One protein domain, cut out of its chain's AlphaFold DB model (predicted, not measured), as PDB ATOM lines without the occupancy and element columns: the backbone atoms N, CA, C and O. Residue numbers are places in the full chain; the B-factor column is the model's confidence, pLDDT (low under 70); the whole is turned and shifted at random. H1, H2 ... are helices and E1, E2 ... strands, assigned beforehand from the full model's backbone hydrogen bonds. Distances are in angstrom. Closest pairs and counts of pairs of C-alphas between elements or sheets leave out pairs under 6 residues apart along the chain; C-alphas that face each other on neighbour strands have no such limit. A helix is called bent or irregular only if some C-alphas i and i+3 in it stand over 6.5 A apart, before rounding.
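AT A GLANCE: This is residues 183 to 306 of the 417 residues of an uncharacterized protein of Streptomyces sp. S1D4-11 (UniProt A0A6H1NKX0). A long, strongly twisted antiparallel sheet of five strands has the long helix H4 packed lengthwise over E3, E4 and E5. E3 is its long inner strand; E1 crosses at one edge beyond E5, H1 lies by E2, and H2 and H3 lie toward opposite ends of the long axis, where residues 275 to 280 stick out. The printed part has 124 residues, with four named helices and five named strands in the order E1 H1 E2 E3 H2 E4 E5 H3 H4; the class is mixed, helices and strands. It is only just compact, close to loose, with a radius of gyration of the C-alphas of 16.3 A, and elongated, spanning 52 by 31 by 24 A.

IN THESE COORDINATES: E3, residues 219 to 230, is 33.1 A long and begins at C-alpha 219 (-35.599, -19.518, -21.085). The other strands are E5, residues 263 to 270, 22.5 A; E1, residues 191 to 197, 19.9 A; E4, residues 248 to 253, 17.0 A; and E2, residues 211 to 216, 16.1 A. H4, residues 283 to 306, is 34.7 A long and ends at C-alpha 306 (-26.380, -25.298, 16.499). The shorter helices are H1, residues 200 to 207, H2, residues 241 to 247, and H3, residues 271 to 275. H2 is only just irregular: C-alphas 242 and 245 are 6.8 A apart.

HOW THE PARTS SIT: The sheet is branched. E2 and E4 lie on one side of E3, beside residues 219 to 222 and 225 to 230, and E5 on the other side, beside 219 to 226. E2 and E3 form a hairpin, with N 219 and O 216 at 2.8 A. E3 and E4 are antiparallel, with N 227 and O 251 at 2.8 A; E3 and E5 likewise, with N 222 and O 267 at 2.8 A. The edge strand E1 is antiparallel to E5, with N 196 and O 264 at 2.8 A. H4 is on the sheet at a height of 9.2 A and runs along the strands, at 21 degrees to E4 on the local plane; its closest C-alphas to E5 are Ala 285 and Val 267, 6.0 A. H1 and H3 only graze the sheet. H2 is close to H4 but not clearly touching, with the C-alphas of Trp 246 and Arg 303 at 6.9 A. In H1 and H4 every O i to N i+4 pair is within hydrogen-bond range; H2 has 0 of 3, with 2 of 4 O i to N i+3 pairs, and H3 has 0 of 1, with 2 of 2.

THE WHOLE: The two C-alphas farthest apart are those of Gly 236 and Gly 275, 52.7 A. The printed part has no cut and no long link. Mean pLDDT of the printed part is 92.5, and no printed residue is under 70.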
ATOM      1  N   SER A 183     -29.931 -16.525  -2.893       89.44
ATOM      2  CA  SER A 183     -28.925 -17.584  -2.902       89.44
ATOM      3  C   SER A 183     -29.523 -18.857  -2.314       89.44
ATOM      4  O   SER A 183     -29.976 -18.887  -1.169       89.44
ATOM      5  N   VAL A 184     -29.523 -19.922  -3.106       85.56
ATOM      6  CA  VAL A 184     -30.084 -21.222  -2.752       85.56
ATOM      7  C   VAL A 184     -29.032 -22.310  -2.926       85.56
ATOM      8  O   VAL A 184     -28.111 -22.183  -3.729       85.56
ATOM      9  N   ARG A 185     -29.141 -23.383  -2.138       86.19
ATOM     10  CA  ARG A 185     -28.230 -24.535  -2.214       86.19
ATOM     11  C   ARG A 185     -28.974 -25.868  -2.362       86.19
ATOM     12  O   ARG A 185     -28.826 -26.731  -1.492       86.19
ATOM     13  N   PRO A 186     -29.818 -26.053  -3.396       81.06
ATOM     14  CA  PRO A 186     -30.457 -27.344  -3.626       81.06
ATOM     15  C   PRO A 186     -29.375 -28.406  -3.845       81.06
ATOM     16  O   PRO A 186     -28.441 -28.205  -4.619       81.06
ATOM     17  N   ARG A 187     -29.462 -29.518  -3.104       83.88
ATOM     18  CA  ARG A 187     -28.468 -30.613  -3.128       83.88
ATOM     19  C   ARG A 187     -27.016 -30.152  -2.903       83.88
ATOM     20  O   ARG A 187     -26.085 -30.766  -3.410       83.88
ATOM     21  N   GLY A 188     -26.817 -29.060  -2.163       80.44
ATOM     22  CA  GLY A 188     -25.490 -28.503  -1.879       80.44
ATOM     23  C   GLY A 188     -24.887 -27.651  -3.002       80.44
ATOM     24  O   GLY A 188     -23.846 -27.036  -2.785       80.44
ATOM     25  N   GLN A 189     -25.535 -27.539  -4.165       86.19
ATOM     26  CA  GLN A 189     -25.052 -26.710  -5.267       86.19
ATOM     27  C   GLN A 189     -25.469 -25.252  -5.071       86.19
ATOM     28  O   GLN A 189     -26.658 -24.955  -5.036       86.19
ATOM     29  N   ALA A 190     -24.504 -24.335  -4.981       88.00
ATOM     30  CA  ALA A 190     -24.794 -22.906  -4.916       88.00
ATOM     31  C   ALA A 190     -25.406 -22.413  -6.235       88.00
ATOM     32  O   ALA A 190     -24.767 -22.459  -7.283       88.00
ATOM     33  N   LEU A 191     -26.644 -21.936  -6.156       89.56
ATOM     34  CA  LEU A 191     -27.385 -21.312  -7.243       89.56
ATOM     35  C   LEU A 191     -27.942 -19.971  -6.767       89.56
ATOM     36  O   LEU A 191     -28.171 -19.757  -5.575       89.56
ATOM     37  N   THR A 192     -28.217 -19.085  -7.715       92.75
ATOM     38  CA  THR A 192     -28.850 -17.796  -7.443       92.75
ATOM     39  C   THR A 192     -30.133 -17.711  -8.247       92.75
ATOM     40  O   THR A 192     -30.107 -17.693  -9.476       92.75
ATOM     41  N   HIS A 193     -31.265 -17.671  -7.553       93.19
ATOM     42  CA  HIS A 193     -32.571 -17.477  -8.171       93.19
ATOM     43  C   HIS A 193     -32.935 -15.995  -8.158       93.19
ATOM     44  O   HIS A 193     -32.665 -15.282  -7.191       93.19
ATOM     45  N   ARG A 194     -33.572 -15.519  -9.227       95.06
ATOM     46  CA  ARG A 194     -34.130 -14.161  -9.262       95.06
ATOM     47  C   ARG A 194     -35.448 -14.128  -8.495       95.06
ATOM     48  O   ARG A 194     -36.188 -15.111  -8.523       95.06
ATOM     49  N   LYS A 195     -35.731 -13.000  -7.848       96.00
ATOM     50  CA  LYS A 195     -37.006 -12.723  -7.187       96.00
ATOM     51  C   LYS A 195     -37.750 -11.622  -7.923       96.00
ATOM     52  O   LYS A 195     -37.133 -10.681  -8.421       96.00
ATOM     53  N   VAL A 196     -39.069 -11.716  -7.934       96.75
ATOM     54  CA  VAL A 196     -39.952 -10.681  -8.472       96.75
ATOM     55  C   VAL A 196     -41.070 -10.359  -7.502       96.75
ATOM     56  O   VAL A 196     -41.528 -11.234  -6.761       96.75
ATOM     57  N   GLN A 197     -41.519  -9.110  -7.547       96.31
ATOM     58  CA  GLN A 197     -42.790  -8.712  -6.970       96.31
ATOM     59  C   GLN A 197     -43.879  -8.922  -8.029       96.31
ATOM     60  O   GLN A 197     -43.865  -8.232  -9.049       96.31
ATOM     61  N   PRO A 198     -44.803  -9.881  -7.844       95.19
ATOM     62  CA  PRO A 198     -45.862 -10.111  -8.816       95.19
ATOM     63  C   PRO A 198     -46.919  -9.001  -8.754       95.19
ATOM     64  O   PRO A 198     -47.280  -8.527  -7.672       95.19
ATOM     65  N   THR A 199     -47.476  -8.646  -9.908       95.81
ATOM     66  CA  THR A 199     -48.624  -7.733 -10.005       95.81
ATOM     67  C   THR A 199     -49.911  -8.397  -9.500       95.81
ATOM     68  O   THR A 199     -50.004  -9.625  -9.400       95.81
ATOM     69  N   LEU A 200     -50.948  -7.597  -9.223       96.00
ATOM     70  CA  LEU A 200     -52.265  -8.121  -8.829       96.00
ATOM     71  C   LEU A 200     -52.850  -9.068  -9.888       96.00
ATOM     72  O   LEU A 200     -53.355 -10.134  -9.547       96.00
ATOM     73  N   ALA A 201     -52.713  -8.731 -11.172       96.50
ATOM     74  CA  ALA A 201     -53.164  -9.588 -12.265       96.50
ATOM     75  C   ALA A 201     -52.398 -10.922 -12.316       96.50
ATOM     76  O   ALA A 201     -53.006 -11.970 -12.502       96.50
ATOM     77  N   GLN A 202     -51.081 -10.921 -12.083       97.38
ATOM     78  CA  GLN A 202     -50.291 -12.158 -12.020       97.38
ATOM     79  C   GLN A 202     -50.726 -13.052 -10.853       97.38
ATOM     80  O   GLN A 202     -50.895 -14.262 -11.036       97.38
ATOM     81  N   ARG A 203     -50.974 -12.467  -9.672       97.00
ATOM     82  CA  ARG A 203     -51.539 -13.198  -8.526       97.00
ATOM     83  C   ARG A 203     -52.911 -13.792  -8.868       97.00
ATOM     84  O   ARG A 203     -53.130 -14.968  -8.578       97.00
ATOM     85  N   GLN A 204     -53.776 -13.038  -9.552       97.50
ATOM     86  CA  GLN A 204     -55.094 -13.503 -10.002       97.50
ATOM     87  C   GLN A 204     -54.991 -14.684 -10.978       97.50
ATOM     88  O   GLN A 204     -55.659 -15.700 -10.783       97.50
ATOM     89  N   ILE A 205     -54.108 -14.610 -11.982       97.62
ATOM     90  CA  ILE A 205     -53.870 -15.716 -12.928       97.62
ATOM     91  C   ILE A 205     -53.487 -16.990 -12.164       97.62
ATOM     92  O   ILE A 205     -54.057 -18.059 -12.400       97.62
ATOM     93  N   ASN A 206     -52.546 -16.880 -11.219       96.94
ATOM     94  CA  ASN A 206     -52.095 -18.010 -10.410       96.94
ATOM     95  C   ASN A 206     -53.220 -18.581  -9.520       96.94
ATOM     96  O   ASN A 206     -53.388 -19.805  -9.457       96.94
ATOM     97  N   ALA A 207     -54.024 -17.717  -8.890       95.88
ATOM     98  CA  ALA A 207     -55.181 -18.109  -8.081       95.88
ATOM     99  C   ALA A 207     -56.233 -18.866  -8.912       95.88
ATOM    100  O   ALA A 207     -56.711 -19.925  -8.504       95.88
ATOM    101  N   LEU A 208     -56.489 -18.410 -10.142       95.50
ATOM    102  CA  LEU A 208     -57.353 -19.082 -11.118       95.50
ATOM    103  C   LEU A 208     -56.714 -20.303 -11.786       95.50
ATOM    104  O   LEU A 208     -57.254 -20.854 -12.746       95.50
ATOM    105  N   ARG A 209     -55.580 -20.769 -11.272       93.94
ATOM    106  CA  ARG A 209     -54.837 -21.931 -11.751       93.94
ATOM    107  C   ARG A 209     -54.214 -21.797 -13.148       93.94
ATOM    108  O   ARG A 209     -53.734 -22.817 -13.650       93.94
ATOM    109  N   GLY A 210     -54.139 -20.596 -13.721       95.31
ATOM    110  CA  GLY A 210     -53.318 -20.318 -14.902       95.31
ATOM    111  C   GLY A 210     -51.821 -20.457 -14.599       95.31
ATOM    112  O   GLY A 210     -51.389 -20.322 -13.452       95.31
ATOM    113  N   ALA A 211     -51.027 -20.774 -15.618       95.44
ATOM    114  CA  ALA A 211     -49.577 -20.877 -15.510       95.44
ATOM    115  C   ALA A 211     -48.938 -19.522 -15.833       95.44
ATOM    116  O   ALA A 211     -48.972 -19.081 -16.976       95.44
ATOM    117  N   VAL A 212     -48.354 -18.868 -14.831       97.38
ATOM    118  CA  VAL A 212     -47.599 -17.619 -15.013       97.38
ATOM    119  C   VAL A 212     -46.126 -17.944 -15.223       97.38
ATOM    120  O   VAL A 212     -45.571 -18.740 -14.468       97.38
ATOM    121  N   CYS A 213     -45.475 -17.314 -16.197       97.44
ATOM    122  CA  CYS A 213     -44.019 -17.322 -16.311       97.44
ATOM    123  C   CYS A 213     -43.494 -16.084 -17.045       97.44
ATOM    124  O   CYS A 213     -44.257 -15.328 -17.648       97.44
ATOM    125  N   TRP A 214     -42.176 -15.887 -16.996       97.50
ATOM    126  CA  TRP A 214     -41.492 -14.863 -17.785       97.50
ATOM    127  C   TRP A 214     -40.592 -15.506 -18.828       97.50
ATOM    128  O   TRP A 214     -39.924 -16.497 -18.536       97.50
ATOM    129  N   LEU A 215     -40.547 -14.932 -20.023       96.62
ATOM    130  CA  LEU A 215     -39.623 -15.322 -21.074       96.62
ATOM    131  C   LEU A 215     -38.399 -14.410 -21.051       96.62
ATOM    132  O   LEU A 215     -38.511 -13.184 -21.050       96.62
ATOM    133  N   ALA A 216     -37.230 -15.035 -21.052       94.31
ATOM    134  CA  ALA A 216     -35.939 -14.394 -21.220       94.31
ATOM    135  C   ALA A 216     -35.211 -15.150 -22.331       94.31
ATOM    136  O   ALA A 216     -34.755 -16.269 -22.100       94.31
ATOM    137  N   GLU A 217     -35.176 -14.576 -23.535       90.44
ATOM    138  CA  GLU A 217     -34.671 -15.253 -24.739       90.44
ATOM    139  C   GLU A 217     -35.389 -16.602 -24.946       90.44
ATOM    140  O   GLU A 217     -36.601 -16.607 -25.176       90.44
ATOM    141  N   ASP A 218     -34.678 -17.728 -24.807       93.44
ATOM    142  CA  ASP A 218     -35.205 -19.098 -24.898       93.44
ATOM    143  C   ASP A 218     -35.322 -19.797 -23.533       93.44
ATOM    144  O   ASP A 218     -35.356 -21.026 -23.438       93.44
ATOM    145  N   THR A 219     -35.404 -19.021 -22.452       96.44
ATOM    146  CA  THR A 219     -35.599 -19.518 -21.085       96.44
ATOM    147  C   THR A 219     -36.924 -19.030 -20.511       96.44
ATOM    148  O   THR A 219     -37.186 -17.832 -20.423       96.44
ATOM    149  N   LEU A 220     -37.744 -19.970 -20.054       97.19
ATOM    150  CA  LEU A 220     -38.929 -19.731 -19.244       97.19
ATOM    151  C   LEU A 220     -38.555 -19.685 -17.766       97.19
ATOM    152  O   LEU A 220     -37.878 -20.565 -17.245       97.19
ATOM    153  N   LEU A 221     -39.046 -18.673 -17.071       97.19
ATOM    154  CA  LEU A 221     -38.827 -18.452 -15.653       97.19
ATOM    155  C   LEU A 221     -40.110 -18.799 -14.896       97.19
ATOM    156  O   LEU A 221     -41.075 -18.033 -14.908       97.19
ATOM    157  N   ILE A 222     -40.123 -19.976 -14.273       97.38
ATOM    158  CA  ILE A 222     -41.287 -20.540 -13.585       97.38
ATOM    159  C   ILE A 222     -41.301 -20.092 -12.119       97.38
ATOM    160  O   ILE A 222     -40.321 -20.343 -11.410       97.38
ATOM    161  N   PRO A 223     -42.385 -19.471 -11.628       97.69
ATOM    162  CA  PRO A 223     -42.437 -18.960 -10.272       97.69
ATOM    163  C   PRO A 223     -42.716 -20.045  -9.224       97.69
ATOM    164  O   PRO A 223     -43.537 -20.940  -9.423       97.69
ATOM    165  N   TYR A 224     -42.091 -19.896  -8.060       96.88
ATOM    166  CA  TYR A 224     -42.527 -20.438  -6.770       96.88
ATOM    167  C   TYR A 224     -42.687 -19.283  -5.779       96.88
ATOM    168  O   TYR A 224     -42.089 -18.224  -5.959       96.88
ATOM    169  N   GLY A 225     -43.497 -19.461  -4.740       97.19
ATOM    170  CA  GLY A 225     -43.699 -18.410  -3.738       97.19
ATOM    171  C   GLY A 225     -42.637 -18.483  -2.658       97.19
ATOM    172  O   GLY A 225     -42.225 -19.574  -2.271       97.19
ATOM    173  N   GLY A 226     -42.177 -17.329  -2.204       95.94
ATOM    174  CA  GLY A 226     -41.252 -17.182  -1.100       95.94
ATOM    175  C   GLY A 226     -41.877 -16.391   0.034       95.94
ATOM    176  O   GLY A 226     -42.594 -15.421  -0.206       95.94
ATOM    177  N   HIS A 227     -41.578 -16.812   1.255       95.38
ATOM    178  CA  HIS A 227     -42.064 -16.203   2.482       95.38
ATOM    179  C   HIS A 227     -40.875 -15.861   3.362       95.38
ATOM    180  O   HIS A 227     -40.019 -16.718   3.604       95.38
ATOM    181  N   ASN A 228     -40.825 -14.634   3.855       92.81
ATOM    182  CA  ASN A 228     -39.944 -14.269   4.945       92.81
ATOM    183  C   ASN A 228     -40.456 -14.976   6.201       92.81
ATOM    184  O   ASN A 228     -41.638 -14.921   6.533       92.81
ATOM    185  N   HIS A 229     -39.573 -15.691   6.882       92.06
ATOM    186  CA  HIS A 229     -39.932 -16.481   8.046       92.06
ATOM    187  C   HIS A 229     -39.008 -16.154   9.205       92.06
ATOM    188  O   HIS A 229     -37.793 -16.047   9.036       92.06
ATOM    189  N   GLN A 230     -39.587 -16.039  10.394       91.69
ATOM    190  CA  GLN A 230     -38.834 -15.902  11.625       91.69
ATOM    191  C   GLN A 230     -39.046 -17.144  12.488       91.69
ATOM    192  O   GLN A 230     -40.172 -17.472  12.861       91.69
ATOM    193  N   HIS A 231     -37.956 -17.840  12.803       87.81
ATOM    194  CA  HIS A 231     -37.978 -18.981  13.708       87.81
ATOM    195  C   HIS A 231     -38.219 -18.493  15.137       87.81
ATOM    196  O   HIS A 231     -37.440 -17.699  15.664       87.81
ATOM    197  N   ALA A 232     -39.268 -19.007  15.777       88.62
ATOM    198  CA  ALA A 232     -39.429 -18.884  17.221       88.62
ATOM    199  C   ALA A 232     -38.431 -19.813  17.934       88.62
ATOM    200  O   ALA A 232     -38.272 -20.982  17.544       88.62
ATOM    201  N   ALA A 233     -37.769 -19.281  18.964       87.12
ATOM    202  CA  ALA A 233     -36.904 -20.054  19.844       87.12
ATOM    203  C   ALA A 233     -37.741 -21.069  20.629       87.12
ATOM    204  O   ALA A 233     -38.820 -20.741  21.125       87.12
ATOM    205  N   ARG A 234     -37.259 -22.309  20.710       91.00
ATOM    206  CA  ARG A 234     -37.856 -23.358  21.547       91.00
ATOM    207  C   ARG A 234     -37.062 -23.513  22.835       91.00
ATOM    208  O   ARG A 234     -35.920 -23.067  22.922       91.00
ATOM    209  N   GLU A 235     -37.652 -24.191  23.811       89.88
ATOM    210  CA  GLU A 235     -36.945 -24.559  25.036       89.88
ATOM    211  C   GLU A 235     -35.618 -25.273  24.714       89.88
ATOM    212  O   GLU A 235     -35.553 -26.155  23.852       89.88
ATOM    213  N   GLY A 236     -34.539 -24.837  25.369       87.81
ATOM    214  CA  GLY A 236     -33.184 -25.345  25.149       87.81
ATOM    215  C   GLY A 236     -32.467 -24.813  23.899       87.81
ATOM    216  O   GLY A 236     -31.315 -25.185  23.673       87.81
ATOM    217  N   GLU A 237     -33.081 -23.946  23.091       91.44
ATOM    218  CA  GLU A 237     -32.435 -23.288  21.948       91.44
ATOM    219  C   GLU A 237     -32.030 -21.845  22.280       91.44
ATOM    220  O   GLU A 237     -32.875 -21.029  22.643       91.44
ATOM    221  N   ASP A 238     -30.761 -21.506  22.056       88.19
ATOM    222  CA  ASP A 238     -30.266 -20.136  22.143       88.19
ATOM    223  C   ASP A 238     -29.962 -19.590  20.742       88.19
ATOM    224  O   ASP A 238     -29.159 -20.141  19.985       88.19
ATOM    225  N   TRP A 239     -30.649 -18.505  20.392       88.81
ATOM    226  CA  TRP A 239     -30.542 -17.802  19.113       88.81
ATOM    227  C   TRP A 239     -29.944 -16.399  19.287       88.81
ATOM    228  O   TRP A 239     -30.243 -15.501  18.502       88.81
ATOM    229  N   SER A 240     -29.163 -16.170  20.341       85.69
ATOM    230  CA  SER A 240     -28.471 -14.904  20.592       85.69
ATOM    231  C   SER A 240     -27.104 -14.826  19.883       85.69
ATOM    232  O   SER A 240     -26.717 -15.725  19.130       85.69
ATOM    233  N   GLY A 241     -26.397 -13.701  20.053       84.25
ATOM    234  CA  GLY A 241     -25.063 -13.478  19.484       84.25
ATOM    235  C   GLY A 241     -25.014 -13.643  17.961       84.25
ATOM    236  O   GLY A 241     -25.897 -13.170  17.239       84.25
ATOM    237  N   ASP A 242     -24.010 -14.373  17.476       80.38
ATOM    238  CA  ASP A 242     -23.779 -14.640  16.046       80.38
ATOM    239  C   ASP A 242     -24.954 -15.365  15.362       80.38
ATOM    240  O   ASP A 242     -25.129 -15.320  14.139       80.38
ATOM    241  N   MET A 243     -25.807 -16.014  16.155       82.94
ATOM    242  CA  MET A 243     -26.913 -16.853  15.699       82.94
ATOM    243  C   MET A 243     -28.231 -16.078  15.605       82.94
ATOM    244  O   MET A 243     -29.198 -16.573  15.019       82.94
ATOM    245  N   ALA A 244     -28.257 -14.827  16.078       86.56
ATOM    246  CA  ALA A 244     -29.422 -13.950  15.993       86.56
ATOM    247  C   ALA A 244     -29.855 -13.687  14.553       86.56
ATOM    248  O   ALA A 244     -31.046 -13.580  14.272       86.56
ATOM    249  N   SER A 245     -28.917 -13.646  13.606       87.00
ATOM    250  CA  SER A 245     -29.255 -13.510  12.186       87.00
ATOM    251  C   SER A 245     -29.986 -14.743  11.636       87.00
ATOM    252  O   SER A 245     -30.823 -14.611  10.744       87.00
ATOM    253  N   TRP A 246     -29.740 -15.934  12.196       87.69
ATOM    254  CA  TRP A 246     -30.281 -17.205  11.704       87.69
ATOM    255  C   TRP A 246     -31.753 -17.415  12.044       87.69
ATOM    256  O   TRP A 246     -32.395 -18.270  11.420       87.69
ATOM    257  N   ARG A 247     -32.281 -16.624  12.990       86.88
ATOM    258  CA  ARG A 247     -33.715 -16.567  13.285       86.88
ATOM    259  C   ARG A 247     -34.508 -16.090  12.074       86.88
ATOM    260  O   ARG A 247     -35.638 -16.524  11.905       86.88
ATOM    261  N   HIS A 248     -33.917 -15.251  11.222       90.38
ATOM    262  CA  HIS A 248     -34.521 -14.834   9.963       90.38
ATOM    263  C   HIS A 248     -34.137 -15.831   8.867       90.38
ATOM    264  O   HIS A 248     -32.970 -16.171   8.643       90.38
ATOM    265  N   ASP A 249     -35.143 -16.335   8.181       91.31
ATOM    266  CA  ASP A 249     -34.996 -17.307   7.117       91.31
ATOM    267  C   ASP A 249     -36.057 -17.060   6.049       91.31
ATOM    268  O   ASP A 249     -36.879 -16.148   6.141       91.31
ATOM    269  N   TRP A 250     -36.040 -17.889   5.019       91.62
ATOM    270  CA  TRP A 250     -37.098 -17.928   4.031       91.62
ATOM    271  C   TRP A 250     -37.646 -19.339   3.890       91.62
ATOM    272  O   TRP A 250     -36.912 -20.327   4.009       91.62
ATOM    273  N   ARG A 251     -38.939 -19.405   3.577       94.12
ATOM    274  CA  ARG A 251     -39.641 -20.629   3.200       94.12
ATOM    275  C   ARG A 251     -40.222 -20.516   1.809       94.12
ATOM    276  O   ARG A 251     -40.449 -19.404   1.333       94.12
ATOM    277  N   ILE A 252     -40.464 -21.649   1.157       95.00
ATOM    278  CA  ILE A 252     -41.094 -21.659  -0.166       95.00
ATOM    279  C   ILE A 252     -42.445 -22.366  -0.190       95.00
ATOM    280  O   ILE A 252     -42.616 -23.457   0.348       95.00
ATOM    281  N   SER A 253     -43.393 -21.785  -0.919       95.38
ATOM    282  CA  SER A 253     -44.618 -22.460  -1.343       95.38
ATOM    283  C   SER A 253     -44.419 -23.062  -2.737       95.38
ATOM    284  O   SER A 253     -43.981 -22.375  -3.667       95.38
ATOM    285  N   ARG A 254     -44.771 -24.341  -2.888       92.56
ATOM    286  CA  ARG A 254     -44.667 -25.120  -4.132       92.56
ATOM    287  C   ARG A 254     -45.879 -26.060  -4.264       92.56
ATOM    288  O   ARG A 254     -46.454 -26.419  -3.240       92.56
ATOM    289  N   PRO A 255     -46.275 -26.496  -5.475       90.75
ATOM    290  CA  PRO A 255     -45.626 -26.273  -6.773       90.75
ATOM    291  C   PRO A 255     -45.876 -24.888  -7.379       90.75
ATOM    292  O   PRO A 255     -45.348 -24.583  -8.441       90.75
ATOM    293  N   ARG A 256     -46.717 -24.075  -6.739       93.38
ATOM    294  CA  ARG A 256     -47.072 -22.730  -7.181       93.38
ATOM    295  C   ARG A 256     -46.904 -21.746  -6.032       93.38
ATOM    296  O   ARG A 256     -46.945 -22.179  -4.877       93.38
ATOM    297  N   PRO A 257     -46.748 -20.450  -6.330       97.00
ATOM    298  CA  PRO A 257     -46.820 -19.434  -5.300       97.00
ATOM    299  C   PRO A 257     -48.151 -19.493  -4.548       97.00
ATOM    300  O   PRO A 257     -49.209 -19.584  -5.175       97.00
ATOM    301  N   ALA A 258     -48.098 -19.446  -3.222       95.25
ATOM    302  CA  ALA A 258     -49.270 -19.210  -2.395       95.25
ATOM    303  C   ALA A 258     -49.748 -17.753  -2.554       95.25
ATOM    304  O   ALA A 258     -48.989 -16.889  -3.010       95.25
ATOM    305  N   GLY A 259     -51.014 -17.477  -2.224       92.44
ATOM    306  CA  GLY A 259     -51.602 -16.141  -2.408       92.44
ATOM    307  C   GLY A 259     -50.895 -15.077  -1.562       92.44
ATOM    308  O   GLY A 259     -50.649 -13.962  -2.022       92.44
ATOM    309  N   GLU A 260     -50.486 -15.491  -0.370       92.81
ATOM    310  CA  GLU A 260     -49.792 -14.754   0.679       92.81
ATOM    311  C   GLU A 260     -48.258 -14.769   0.551       92.81
ATOM    312  O   GLU A 260     -47.557 -14.368   1.473       92.81
ATOM    313  N   ALA A 261     -47.704 -15.237  -0.573       96.31
ATOM    314  CA  ALA A 261     -46.262 -15.160  -0.803       96.31
ATOM    315  C   ALA A 261     -45.782 -13.698  -0.867       96.31
ATOM    316  O   ALA A 261     -46.346 -12.880  -1.611       96.31
ATOM    317  N   ASP A 262     -44.703 -13.399  -0.137       95.06
ATOM    318  CA  ASP A 262     -44.085 -12.071  -0.071       95.06
ATOM    319  C   ASP A 262     -43.466 -11.689  -1.420       95.06
ATOM    320  O   ASP A 262     -43.642 -10.575  -1.909       95.06
ATOM    321  N   TRP A 263     -42.788 -12.647  -2.054       95.94
ATOM    322  CA  TRP A 263     -42.125 -12.515  -3.352       95.94
ATOM    323  C   TRP A 263     -42.222 -13.828  -4.131       95.94
ATOM    324  O   TRP A 263     -42.499 -14.885  -3.563       95.94
ATOM    325  N   TRP A 264     -41.983 -13.791  -5.442       97.62
ATOM    326  CA  TRP A 264     -41.899 -15.003  -6.263       97.62
ATOM    327  C   TRP A 264     -40.461 -15.256  -6.706       97.62
ATOM    328  O   TRP A 264     -39.827 -14.387  -7.298       97.62
ATOM    329  N   GLY A 265     -39.933 -16.440  -6.404       96.81
ATOM    330  CA  GLY A 265     -38.638 -16.895  -6.902       96.81
ATOM    331  C   GLY A 265     -38.796 -17.589  -8.248       96.81
ATOM    332  O   GLY A 265     -39.806 -18.239  -8.490       96.81
ATOM    333  N   LEU A 266     -37.807 -17.457  -9.130       96.69
ATOM    334  CA  LEU A 266     -37.906 -17.914 -10.516       96.69
ATOM    335  C   LEU A 266     -36.951 -19.075 -10.810       96.69
ATOM    336  O   LEU A 266     -35.734 -18.923 -10.702       96.69
ATOM    337  N   VAL A 267     -37.507 -20.215 -11.226       95.56
ATOM    338  CA  VAL A 267     -36.757 -21.390 -11.690       95.56
ATOM    339  C   VAL A 267     -36.626 -21.348 -13.213       95.56
ATOM    340  O   VAL A 267     -37.651 -21.310 -13.896       95.56
ATOM    341  N   PRO A 268     -35.404 -21.382 -13.767       95.06
ATOM    342  CA  PRO A 268     -35.211 -21.409 -15.210       95.06
ATOM    343  C   PRO A 268     -35.552 -22.784 -15.800       95.06
ATOM    344  O   PRO A 268     -35.141 -23.820 -15.281       95.06
ATOM    345  N   LEU A 269     -36.263 -22.778 -16.923       95.81
ATOM    346  CA  LEU A 269     -36.525 -23.915 -17.799       95.81
ATOM    347  C   LEU A 269     -36.265 -23.516 -19.253       95.81
ATOM    348  O   LEU A 269     -36.580 -22.392 -19.626       95.81
ATOM    349  N   PRO A 270     -35.766 -24.414 -20.114       95.75
ATOM    350  CA  PRO A 270     -35.671 -24.116 -21.539       95.75
ATOM    351  C   PRO A 270     -37.072 -23.971 -22.155       95.75
ATOM    352  O   PRO A 270     -37.989 -24.709 -21.792       95.75
ATOM    353  N   LEU A 271     -37.231 -23.075 -23.131       94.94
ATOM    354  CA  LEU A 271     -38.486 -22.859 -23.863       94.94
ATOM    355  C   LEU A 271     -39.014 -24.150 -24.507       94.94
ATOM    356  O   LEU A 271     -40.221 -24.392 -24.527       94.94
ATOM    357  N   SER A 272     -38.106 -25.031 -24.939       93.56
ATOM    358  CA  SER A 272     -38.432 -26.356 -25.481       93.56
ATOM    359  C   SER A 272     -39.219 -27.250 -24.512       93.56
ATOM    360  O   SER A 272     -39.851 -28.212 -24.947       93.56
ATOM    361  N   ALA A 273     -39.252 -26.927 -23.213       92.75
ATOM    362  CA  ALA A 273     -40.097 -27.611 -22.240       92.75
ATOM    363  C   ALA A 273     -41.599 -27.479 -22.554       92.75
ATOM    364  O   ALA A 273     -42.350 -28.384 -22.195       92.75
ATOM    365  N   LEU A 274     -42.044 -26.422 -23.250       90.81
ATOM    366  CA  LEU A 274     -43.446 -26.285 -23.680       90.81
ATOM    367  C   LEU A 274     -43.844 -27.314 -24.739       90.81
ATOM    368  O   LEU A 274     -45.000 -27.730 -24.766       90.81
ATOM    369  N   GLY A 275     -42.892 -27.782 -25.548       88.50
ATOM    370  CA  GLY A 275     -43.099 -28.871 -26.504       88.50
ATOM    371  C   GLY A 275     -43.017 -30.263 -25.881       88.50
ATOM    372  O   GLY A 275     -42.833 -31.234 -26.604       88.50
ATOM    373  N   ARG A 276     -43.085 -30.399 -24.553       89.75
ATOM    374  CA  ARG A 276     -43.237 -31.698 -23.877       89.75
ATOM    375  C   ARG A 276     -44.713 -31.954 -23.556       89.75
ATOM    376  O   ARG A 276     -45.449 -30.983 -23.379       89.75
ATOM    377  N   PRO A 277     -45.130 -33.220 -23.364       88.94
ATOM    378  CA  PRO A 277     -46.471 -33.534 -22.871       88.94
ATOM    379  C   PRO A 277     -46.800 -32.785 -21.575       88.94
ATOM    380  O   PRO A 277     -45.910 -32.547 -20.750       88.94
ATOM    381  N   ALA A 278     -48.073 -32.459 -21.357       86.12
ATOM    382  CA  ALA A 278     -48.585 -31.622 -20.273       86.12
ATOM    383  C   ALA A 278     -48.019 -31.981 -18.898       86.12
ATOM    384  O   ALA A 278     -47.572 -31.095 -18.165       86.12
ATOM    385  N   GLY A 279     -47.995 -33.276 -18.564       85.62
ATOM    386  CA  GLY A 279     -47.488 -33.777 -17.283       85.62
ATOM    387  C   GLY A 279     -45.974 -33.624 -17.093       85.62
ATOM    388  O   GLY A 279     -45.481 -33.709 -15.972       85.62
ATOM    389  N   GLN A 280     -45.225 -33.374 -18.168       89.50
ATOM    390  CA  GLN A 280     -43.763 -33.281 -18.166       89.50
ATOM    391  C   GLN A 280     -43.235 -31.855 -18.376       89.50
ATOM    392  O   GLN A 280     -42.065 -31.610 -18.070       89.50
ATOM    393  N   ARG A 281     -44.068 -30.908 -18.843       91.19
ATOM    394  CA  ARG A 281     -43.662 -29.510 -19.121       91.19
ATOM    395  C   ARG A 281     -42.960 -28.854 -17.931       91.19
ATOM    396  O   ARG A 281     -41.938 -28.197 -18.094       91.19
ATOM    397  N   LEU A 282     -43.476 -29.080 -16.722       93.56
ATOM    398  CA  LEU A 282     -42.960 -28.478 -15.487       93.56
ATOM    399  C   LEU A 282     -42.090 -29.416 -14.643       93.56
ATOM    400  O   LEU A 282     -41.584 -28.986 -13.610       93.56
ATOM    401  N   ALA A 283     -41.877 -30.670 -15.055       93.81
ATOM    402  CA  ALA A 283     -41.260 -31.695 -14.205       93.81
ATOM    403  C   ALA A 283     -39.892 -31.272 -13.637       93.81
ATOM    404  O   ALA A 283     -39.638 -31.434 -12.444       93.81
ATOM    405  N   ALA A 284     -39.035 -30.663 -14.462       93.50
ATOM    406  CA  ALA A 284     -37.727 -30.184 -14.018       93.50
ATOM    407  C   ALA A 284     -37.833 -29.035 -12.997       93.50
ATOM    408  O   ALA A 284     -37.119 -29.043 -11.997       93.50
ATOM    409  N   ALA A 285     -38.757 -28.087 -13.188       94.81
ATOM    410  CA  ALA A 285     -38.945 -26.995 -12.235       94.81
ATOM    411  C   ALA A 285     -39.523 -27.505 -10.914       94.81
ATOM    412  O   ALA A 285     -39.064 -27.111  -9.846       94.81
ATOM    413  N   LEU A 286     -40.476 -28.437 -10.979       95.31
ATOM    414  CA  LEU A 286     -41.045 -29.089  -9.802       95.31
ATOM    415  C   LEU A 286     -39.989 -29.863  -9.009       95.31
ATOM    416  O   LEU A 286     -40.005 -29.824  -7.778       95.31
ATOM    417  N   GLN A 287     -39.047 -30.514  -9.696       94.69
ATOM    418  CA  GLN A 287     -37.923 -31.183  -9.052       94.69
ATOM    419  C   GLN A 287     -37.014 -30.185  -8.325       94.69
ATOM    420  O   GLN A 287     -36.706 -30.397  -7.154       94.69
ATOM    421  N   VAL A 288     -36.654 -29.071  -8.971       93.94
ATOM    422  CA  VAL A 288     -35.870 -28.001  -8.331       93.94
ATOM    423  C   VAL A 288     -36.602 -27.460  -7.103       93.94
ATOM    424  O   VAL A 288     -36.003 -27.336  -6.040       93.94
ATOM    425  N   MET A 289     -37.907 -27.192  -7.197       95.44
ATOM    426  CA  MET A 289     -38.706 -26.735  -6.052       95.44
ATOM    427  C   MET A 289     -38.749 -27.773  -4.921       95.44
ATOM    428  O   MET A 289     -38.712 -27.404  -3.747       95.44
ATOM    429  N   ALA A 290     -38.816 -29.069  -5.238       95.31
ATOM    430  CA  ALA A 290     -38.743 -30.128  -4.235       95.31
ATOM    431  C   ALA A 290     -37.375 -30.162  -3.536       95.31
ATOM    432  O   ALA A 290     -37.319 -30.244  -2.308       95.31
ATOM    433  N   ASP A 291     -36.288 -30.023  -4.298       94.50
ATOM    434  CA  ASP A 291     -34.926 -29.965  -3.760       94.50
ATOM    435  C   ASP A 291     -34.711 -28.719  -2.886       94.50
ATOM    436  O   ASP A 291     -34.053 -28.795  -1.848       94.50
ATOM    437  N   LEU A 292     -35.297 -27.577  -3.268       94.00
ATOM    438  CA  LEU A 292     -35.279 -26.350  -2.471       94.00
ATOM    439  C   LEU A 292     -35.992 -26.525  -1.129       94.00
ATOM    440  O   LEU A 292     -35.439 -26.141  -0.102       94.00
ATOM    441  N   ALA A 293     -37.179 -27.134  -1.124       93.94
ATOM    442  CA  ALA A 293     -37.918 -27.388   0.110       93.94
ATOM    443  C   ALA A 293     -37.187 -28.385   1.021       93.94
ATOM    444  O   ALA A 293     -37.200 -28.246   2.242       93.94
ATOM    445  N   HIS A 294     -36.501 -29.376   0.446       93.44
ATOM    446  CA  HIS A 294     -35.649 -30.269   1.227       93.44
ATOM    447  C   HIS A 294     -34.447 -29.523   1.830       93.44
ATOM    448  O   HIS A 294     -34.141 -29.682   3.013       93.44
ATOM    449  N   ALA A 295     -33.791 -28.664   1.043       91.75
ATOM    450  CA  ALA A 295     -32.685 -27.837   1.518       91.75
ATOM    451  C   ALA A 295     -33.126 -26.863   2.624       91.75
ATOM    452  O   ALA A 295     -32.387 -26.670   3.584       91.75
ATOM    453  N   GLU A 296     -34.324 -26.284   2.527       92.25
ATOM    454  CA  GLU A 296     -34.949 -25.466   3.576       92.25
ATOM    455  C   GLU A 296     -35.058 -26.222   4.904       92.25
ATOM    456  O   GLU A 296     -34.517 -25.768   5.913       92.25
ATOM    457  N   GLN A 297     -35.644 -27.422   4.893       91.12
ATOM    458  CA  GLN A 297     -35.746 -28.258   6.094       91.12
ATOM    459  C   GLN A 297     -34.368 -28.621   6.664       91.12
ATOM    460  O   GLN A 297     -34.173 -28.628   7.881       91.12
ATOM    461  N   GLY A 298     -33.396 -28.915   5.795       91.06
ATOM    462  CA  GLY A 298     -32.018 -29.195   6.193       91.06
ATOM    463  C   GLY A 298     -31.346 -28.001   6.876       91.06
ATOM    464  O   GLY A 298     -30.741 -28.168   7.938       91.06
ATOM    465  N   ARG A 299     -31.492 -26.792   6.311       90.94
ATOM    466  CA  ARG A 299     -30.988 -25.548   6.915       90.94
ATOM    467  C   ARG A 299     -31.621 -25.298   8.278       90.94
ATOM    468  O   ARG A 299     -30.887 -25.020   9.223       90.94
ATOM    469  N   GLU A 300     -32.943 -25.429   8.394       91.31
ATOM    470  CA  GLU A 300     -33.650 -25.234   9.664       91.31
ATOM    471  C   GLU A 300     -33.137 -26.208  10.735       91.31
ATOM    472  O   GLU A 300     -32.723 -25.782  11.813       91.31
ATOM    473  N   ARG A 301     -33.086 -27.514  10.428       92.12
ATOM    474  CA  ARG A 301     -32.578 -28.537  11.362       92.12
ATOM    475  C   ARG A 301     -31.138 -28.264  11.785       92.12
ATOM    476  O   ARG A 301     -30.794 -28.460  12.950       92.12
ATOM    477  N   HIS A 302     -30.294 -27.835  10.847       91.00
ATOM    478  CA  HIS A 302     -28.904 -27.498  11.125       91.00
ATOM    479  C   HIS A 302     -28.792 -26.303  12.078       91.00
ATOM    480  O   HIS A 302     -28.122 -26.420  13.102       91.00
ATOM    481  N   ARG A 303     -29.496 -25.202  11.788       91.56
ATOM    482  CA  ARG A 303     -29.515 -23.997  12.631       91.56
ATOM    483  C   ARG A 303     -30.044 -24.296  14.034       91.56
ATOM    484  O   ARG A 303     -29.380 -23.963  15.005       91.56
ATOM    485  N   ARG A 304     -31.160 -25.028  14.145       92.19
ATOM    486  CA  ARG A 304     -31.718 -25.482  15.435       92.19
ATOM    487  C   ARG A 304     -30.744 -26.355  16.226       92.19
ATOM    488  O   ARG A 304     -30.621 -26.213  17.437       92.19
ATOM    489  N   ARG A 305     -30.024 -27.269  15.562       92.44
ATOM    490  CA  ARG A 305     -28.987 -28.078  16.225       92.44
ATOM    491  C   ARG A 305     -27.879 -27.196  16.790       92.44
ATOM    492  O   ARG A 305     -27.497 -27.401  17.934       92.44
ATOM    493  N   LEU A 306     -27.390 -26.233  16.013       91.00
ATOM    494  CA  LEU A 306     -26.380 -25.298  16.499       91.00
ATOM    495  C   LEU A 306     -26.911 -24.469  17.677       91.00
ATOM    496  O   LEU A 306     -26.184 -24.319  18.651       91.00
TER     497      LEU A 306